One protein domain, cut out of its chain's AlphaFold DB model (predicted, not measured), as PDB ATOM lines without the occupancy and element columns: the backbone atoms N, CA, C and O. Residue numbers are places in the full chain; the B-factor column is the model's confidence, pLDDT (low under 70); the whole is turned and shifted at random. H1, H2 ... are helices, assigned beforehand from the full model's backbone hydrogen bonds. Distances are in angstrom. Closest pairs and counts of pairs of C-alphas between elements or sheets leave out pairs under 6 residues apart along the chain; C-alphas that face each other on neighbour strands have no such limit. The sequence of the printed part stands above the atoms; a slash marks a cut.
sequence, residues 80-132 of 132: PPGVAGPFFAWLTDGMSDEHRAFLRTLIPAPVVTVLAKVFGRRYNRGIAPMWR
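This is residues 80 to 132 of the 132 residues of an uncharacterized protein of Blastococcus sp. CT_GayMR19 (UniProt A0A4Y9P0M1). H1 and H3, the two longest helices, cross steeply as the core of a flat U. H3 is its base, H2 stands at one end, and H4 and H5 make the arm at the other, with H1 beside H4. The 53 printed residues, with five named helices in the order H1 to H5 and no named strand, are all helix in class and compact, with a radius of gyration of the C-alphas of 10.8 A and spans of 29 by 27 by 13 A.

H1, residues 81 to 91, is 14.6 A long from C-alpha 81 at (276.510, 354.415, 303.701). H3, residues 109 to 119, is 14.8 A long, and H2, residues 97 to 106, 14.7 A. H4 is residues 121 to 126; H5, residues 128 to 131, ends at C-alpha 131 at (286.883, 335.001, 311.945).

H1 and H3 touch, closest at the C-alphas of Ala 89 and Ala 116, 4.0 A, opposite ways at a steep tilt of 69.8 degrees, only just short of about perpendicular. H1 touches H4, closest at the C-alphas of Pro 86 and Tyr 123, 5.6 A. H2 and H3 meet only through their link. H2 is apart from H4 and H5. O i to N i+4 pairs are all within hydrogen-bond range in H3 and H4, 6 of 7 in H1 and 4 of 6 in H2; H5 is too short for one.

The farthest C-alphas, Thr 105 and Met 130, are 30.0 A apart. The printed part has no cut, its links are tight, and residue 132 is under 70 in pLDDT.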
ATOM      1  N   PRO A  80     271.679 353.926 303.485       90.25
ATOM      2  CA  PRO A  80     272.671 354.894 303.926       90.25
ATOM      3  C   PRO A  80     274.065 354.237 303.974       90.25
ATOM      4  O   PRO A  80     274.175 353.054 304.313       90.25
ATOM      5  N   PRO A  81     275.158 354.982 303.715       88.25
ATOM      6  CA  PRO A  81     276.510 354.415 303.701       88.25
ATOM      7  C   PRO A  81     276.908 353.699 304.999       88.25
ATOM      8  O   PRO A  81     277.659 352.730 304.955       88.25
ATOM      9  N   GLY A  82     276.381 354.136 306.148       89.75
ATOM     10  CA  GLY A  82     276.618 353.489 307.443       89.75
ATOM     11  C   GLY A  82     276.048 352.068 307.556       89.75
ATOM     12  O   GLY A  82     276.559 351.287 308.351       89.75
ATOM     13  N   VAL A  83     275.041 351.727 306.745       89.38
ATOM     14  CA  VAL A  83     274.467 350.375 306.641       89.38
ATOM     15  C   VAL A  83     275.138 349.606 305.502       89.38
ATOM     16  O   VAL A  83     275.623 348.495 305.701       89.38
ATOM     17  N   ALA A  84     275.247 350.225 304.321       91.00
ATOM     18  CA  ALA A  84     275.828 349.581 303.143       91.00
ATOM     19  C   ALA A  84     277.317 349.228 303.324       91.00
ATOM     20  O   ALA A  84     277.774 348.197 302.843       91.00
ATOM     21  N   GLY A  85     278.088 350.062 304.024       93.75
ATOM     22  CA  GLY A  85     279.525 349.867 304.211       93.75
ATOM     23  C   GLY A  85     279.889 348.563 304.925       93.75
ATOM     24  O   GLY A  85     280.612 347.750 304.347       93.75
ATOM     25  N   PRO A  86     279.404 348.335 306.162       94.31
ATOM     26  CA  PRO A  86     279.598 347.071 306.867       94.31
ATOM     27  C   PRO A  86     279.084 345.863 306.083       94.31
ATOM     28  O   PRO A  86     279.779 344.853 306.045       94.31
ATOM     29  N   PHE A  87     277.935 345.987 305.406       92.81
ATOM     30  CA  PHE A  87     277.401 344.926 304.552       92.81
ATOM     31  C   PHE A  87     278.372 344.552 303.426       92.81
ATOM     32  O   PHE A  87     278.738 343.389 303.308       92.81
ATOM     33  N   PHE A  88     278.866 345.517 302.641       94.19
ATOM     34  CA  PHE A  88     279.827 345.230 301.568       94.19
ATOM     35  C   PHE A  88     281.180 344.743 302.090       94.19
ATOM     36  O   PHE A  88     281.847 343.954 301.419       94.19
ATOM     37  N   ALA A  89     281.605 345.203 303.268       95.06
ATOM     38  CA  ALA A  89     282.815 344.693 303.898       95.06
ATOM     39  C   ALA A  89     282.670 343.223 304.291       95.06
ATOM     40  O   ALA A  89     283.558 342.449 303.966       95.06
ATOM     41  N   TRP A  90     281.546 342.848 304.902       94.62
ATOM     42  CA  TRP A  90     281.220 341.458 305.215       94.62
ATOM     43  C   TRP A  90     281.064 340.605 303.953       94.62
ATOM     44  O   TRP A  90     281.746 339.598 303.814       94.62
ATOM     45  N   LEU A  91     280.258 341.056 302.987       93.31
ATOM     46  CA  LEU A  91     279.988 340.350 301.732       93.31
ATOM     47  C   LEU A  91     281.271 340.005 300.967       93.31
ATOM     48  O   LEU A  91     281.350 338.970 300.317       93.31
ATOM     49  N   THR A  92     282.272 340.889 301.001       93.81
ATOM     50  CA  THR A  92     283.522 340.705 300.249       93.81
ATOM     51  C   THR A  92     284.654 340.060 301.052       93.81
ATOM     52  O   THR A  92     285.724 339.816 300.473       93.81
ATOM     53  N   ASP A  93     284.437 339.775 302.339       93.25
ATOM     54  CA  ASP A  93     285.384 339.107 303.236       93.25
ATOM     55  C   ASP A  93     285.428 337.604 302.931       93.25
ATOM     56  O   ASP A  93     284.397 336.944 302.860       93.25
ATOM     57  N   GLY A  94     286.614 337.058 302.651       90.38
ATOM     58  CA  GLY A  94     286.767 335.662 302.205       90.38
ATOM     59  C   GLY A  94     286.197 335.336 300.811       90.38
ATOM     60  O   GLY A  94     286.305 334.198 300.362       90.38
ATOM     61  N   MET A  95     285.627 336.314 300.097       93.81
ATOM     62  CA  MET A  95     285.044 336.122 298.763       93.81
ATOM     63  C   MET A  95     286.096 335.687 297.731       93.81
ATOM     64  O   MET A  95     287.094 336.394 297.526       93.81
ATOM     65  N   SER A  96     285.815 334.575 297.039       94.44
ATOM     66  CA  SER A  96     286.626 334.034 295.941       94.44
ATOM     67  C   SER A  96     286.725 334.998 294.753       94.44
ATOM     68  O   SER A  96     285.896 335.895 294.574       94.44
ATOM     69  N   ASP A  97     287.733 334.807 293.899       94.25
ATOM     70  CA  ASP A  97     287.906 335.637 292.702       94.25
ATOM     71  C   ASP A  97     286.760 335.473 291.694       94.25
ATOM     72  O   ASP A  97     286.374 336.448 291.049       94.25
ATOM     73  N   GLU A  98     286.167 334.279 291.613       95.56
ATOM     74  CA  GLU A  98     284.987 333.991 290.791       95.56
ATOM     75  C   GLU A  98     283.779 334.827 291.234       95.56
ATOM     76  O   GLU A  98     283.229 335.601 290.446       95.56
ATOM     77  N   HIS A  99     283.417 334.769 292.519       94.56
ATOM     78  CA  HIS A  99     282.309 335.561 293.060       94.56
ATOM     79  C   HIS A  99     282.588 337.065 292.973       94.56
ATOM     80  O   HIS A  99     281.685 337.868 292.732       94.56
ATOM     81  N   ARG A 100     283.857 337.472 293.099       93.50
ATOM     82  CA  ARG A 100     284.271 338.868 292.920       93.50
ATOM     83  C   ARG A 100     284.131 339.332 291.474       93.50
ATOM     84  O   ARG A 100     283.797 340.495 291.249       93.50
ATOM     85  N   ALA A 101     284.407 338.467 290.499       93.44
ATOM     86  CA  ALA A 101     284.191 338.760 289.087       93.44
ATOM     87  C   ALA A 101     282.696 338.930 288.790       93.44
ATOM     88  O   ALA A 101     282.327 339.920 288.161       93.44
ATOM     89  N   PHE A 102     281.849 338.050 289.329       94.00
ATOM     90  CA  PHE A 102     280.395 338.173 289.220       94.00
ATOM     91  C   PHE A 102     279.868 339.463 289.864       94.00
ATOM     92  O   PHE A 102     279.166 340.235 289.223       94.00
ATOM     93  N   LEU A 103     280.283 339.799 291.090       93.56
ATOM     94  CA  LEU A 103     279.847 341.040 291.744       93.56
ATOM     95  C   LEU A 103     280.150 342.292 290.900       93.56
ATOM     96  O   LEU A 103     279.371 343.245 290.900       93.56
ATOM     97  N   ARG A 104     281.261 342.292 290.152       91.81
ATOM     98  CA  ARG A 104     281.647 343.405 289.268       91.81
ATOM     99  C   ARG A 104     280.744 343.563 288.044       91.81
ATOM    100  O   ARG A 104     280.746 344.649 287.468       91.81
ATOM    101  N   THR A 105     279.987 342.535 287.649       93.81
ATOM    102  CA  THR A 105     278.972 342.662 286.588       93.81
ATOM    103  C   THR A 105     277.714 343.364 287.093       93.81
ATOM    104  O   THR A 105     276.988 343.946 286.294       93.81
ATOM    105  N   LEU A 106     277.472 343.336 288.408       90.19
ATOM    106  CA  LEU A 106     276.314 343.958 289.054       90.19
ATOM    107  C   LEU A 106     276.623 345.366 289.575       90.19
ATOM    108  O   LEU A 106     275.809 346.278 289.447       90.19
ATOM    109  N   ILE A 107     277.800 345.552 290.181       89.75
ATOM    110  CA  ILE A 107     278.179 346.791 290.865       89.75
ATOM    111  C   ILE A 107     279.597 347.203 290.450       89.75
ATOM    112  O   ILE A 107     280.534 346.413 290.592       89.75
ATOM    113  N   PRO A 108     279.814 348.460 290.014       91.81
ATOM    114  CA  PRO A 108     281.142 348.932 289.643       91.81
ATOM    115  C   PRO A 108     282.174 348.746 290.765       91.81
ATOM    116  O   PRO A 108     281.962 349.158 291.909       91.81
ATOM    117  N   ALA A 109     283.340 348.196 290.422       91.06
ATOM    118  CA  ALA A 109     284.409 347.902 291.381       91.06
ATOM    119  C   ALA A 109     284.827 349.094 292.275       91.06
ATOM    120  O   ALA A 109     285.080 348.871 293.467       91.06
ATOM    121  N   PRO A 110     284.882 350.351 291.781       92.56
ATOM    122  CA  PRO A 110     285.178 351.498 292.638       92.56
ATOM    123  C   PRO A 110     284.136 351.707 293.743       92.56
ATOM    124  O   PRO A 110     284.508 352.012 294.874       92.56
ATOM    125  N   VAL A 111     282.849 351.483 293.450       90.81
ATOM    126  CA  VAL A 111     281.752 351.630 294.421       90.81
ATOM    127  C   VAL A 111     281.892 350.595 295.530       90.81
ATOM    128  O   VAL A 111     281.923 350.961 296.705       90.81
ATOM    129  N   VAL A 112     282.078 349.321 295.162       91.44
ATOM    130  CA  VAL A 112     282.320 348.233 296.127       91.44
ATOM    131  C   VAL A 112     283.540 348.550 296.994       91.44
ATOM    132  O   VAL A 112     283.491 348.407 298.212       91.44
ATOM    133  N   THR A 113     284.623 349.048 296.389       91.94
ATOM    134  CA  THR A 113     285.861 349.388 297.108       91.94
ATOM    135  C   THR A 113     285.642 350.499 298.134       91.94
ATOM    136  O   THR A 113     286.096 350.371 299.273       91.94
ATOM    137  N   VAL A 114     284.950 351.578 297.759       92.94
ATOM    138  CA  VAL A 114     284.659 352.697 298.666       92.94
ATOM    139  C   VAL A 114     283.755 352.241 299.812       92.94
ATOM    140  O   VAL A 114     284.074 352.502 300.973       92.94
ATOM    141  N   LEU A 115     282.672 351.517 299.516       91.94
ATOM    142  CA  LEU A 115     281.748 351.016 300.536       91.94
ATOM    143  C   LEU A 115     282.449 350.057 301.505       91.94
ATOM    144  O   LEU A 115     282.448 350.308 302.710       91.94
ATOM    145  N   ALA A 116     283.131 349.033 300.994       91.69
ATOM    146  CA  ALA A 116     283.781 348.026 301.827       91.69
ATOM    147  C   ALA A 116     284.950 348.592 302.655       91.69
ATOM    148  O   ALA A 116     285.090 348.255 303.831       91.69
ATOM    149  N   LYS A 117     285.798 349.465 302.087       91.81
ATOM    150  CA  LYS A 117     287.008 349.945 302.786       91.81
ATOM    151  C   LYS A 117     286.769 351.174 303.654       91.81
ATOM    152  O   LYS A 117     287.275 351.233 304.775       91.81
ATOM    153  N   VAL A 118     286.047 352.169 303.139       92.75
ATOM    154  CA  VAL A 118     285.854 353.450 303.840       92.75
ATOM    155  C   VAL A 118     284.720 353.311 304.843       92.75
ATOM    156  O   VAL A 118     284.926 353.491 306.044       92.75
ATOM    157  N   PHE A 119     283.540 352.926 304.365       93.31
ATOM    158  CA  PHE A 119     282.350 352.824 305.207       93.31
ATOM    159  C   PHE A 119     282.297 351.508 305.996       93.31
ATOM    160  O   PHE A 119     281.734 351.461 307.085       93.31
ATOM    161  N   GLY A 120     282.970 350.460 305.522       92.62
ATOM    162  CA  GLY A 120     283.139 349.193 306.232       92.62
ATOM    163  C   GLY A 120     284.330 349.136 307.194       92.62
ATOM    164  O   GLY A 120     284.670 348.068 307.704       92.62
ATOM    165  N   ARG A 121     284.998 350.263 307.482       93.81
ATOM    166  CA  ARG A 121     286.204 350.294 308.335       93.81
ATOM    167  C   ARG A 121     285.998 349.646 309.709       93.81
ATOM    168  O   ARG A 121     286.912 348.992 310.207       93.81
ATOM    169  N   ARG A 122     284.820 349.816 310.326       91.12
ATOM    170  CA  ARG A 122     284.494 349.199 311.627       91.12
ATOM    171  C   ARG A 122     284.501 347.673 311.538       91.12
ATOM    172  O   ARG A 122     285.132 347.041 312.378       91.12
ATOM    173  N   TYR A 123     283.864 347.111 310.509       93.81
ATOM    174  CA  TYR A 123     283.872 345.672 310.254       93.81
ATOM    175  C   TYR A 123     285.309 345.162 310.083       93.81
ATOM    176  O   TYR A 123     285.746 344.282 310.818       93.81
ATOM    177  N   ASN A 124     286.091 345.797 309.206       93.06
ATOM    178  CA  ASN A 124     287.465 345.371 308.918       93.06
ATOM    179  C   ASN A 124     288.393 345.395 310.144       93.06
ATOM    180  O   ASN A 124     289.314 344.590 310.231       93.06
ATOM    181  N   ARG A 125     288.196 346.341 311.074       93.62
ATOM    182  CA  ARG A 125     289.061 346.479 312.258       93.62
ATOM    183  C   ARG A 125     288.603 345.654 313.453       93.62
ATOM    184  O   ARG A 125     289.452 345.244 314.231       93.62
ATOM    185  N   GLY A 126     287.293 345.502 313.636       91.19
ATOM    186  CA  GLY A 126     286.724 344.927 314.856       91.19
ATOM    187  C   GLY A 126     286.075 343.562 314.678       91.19
ATOM    188  O   GLY A 126     285.882 342.882 315.673       91.19
ATOM    189  N   ILE A 127     285.721 343.174 313.451       91.69
ATOM    190  CA  ILE A 127     284.952 341.954 313.176       91.69
ATOM    191  C   ILE A 127     285.770 340.973 312.342       91.69
ATOM    192  O   ILE A 127     286.019 339.868 312.803       91.69
ATOM    193  N   ALA A 128     286.255 341.390 311.166       92.50
ATOM    194  CA  ALA A 128     287.016 340.526 310.254       92.50
ATOM    195  C   ALA A 128     288.166 339.738 310.929       92.50
ATOM    196  O   ALA A 128     288.324 338.555 310.635       92.50
ATOM    197  N   PRO A 129     288.955 340.322 311.859       93.31
ATOM    198  CA  PRO A 129     290.028 339.587 312.528       93.31
ATOM    199  C   PRO A 129     289.560 338.466 313.464       93.31
ATOM    200  O   PRO A 129     290.374 337.622 313.803       93.31
ATOM    201  N   MET A 130     288.295 338.462 313.902       87.94
ATOM    202  CA  MET A 130     287.767 337.436 314.810       87.94
ATOM    203  C   MET A 130     287.407 336.128 314.093       87.94
ATOM    204  O   MET A 130     287.243 335.107 314.750       87.94
ATOM    205  N   TRP A 131     287.257 336.160 312.765       80.88
ATOM    206  CA  TRP A 131     286.883 335.001 311.945       80.88
ATOM    207  C   TRP A 131     288.086 334.219 311.393       80.88
ATOM    208  O   TRP A 131     287.892 333.242 310.673       80.88
ATOM    209  N   ARG A 132     289.310 334.678 311.671       66.38
ATOM    210  CA  ARG A 132     290.570 334.076 311.211       66.38
ATOM    211  C   ARG A 132     291.226 333.292 312.332       66.38
ATOM    212  O   ARG A 132     291.851 332.264 312.001       66.38
TER     213      ARG A 132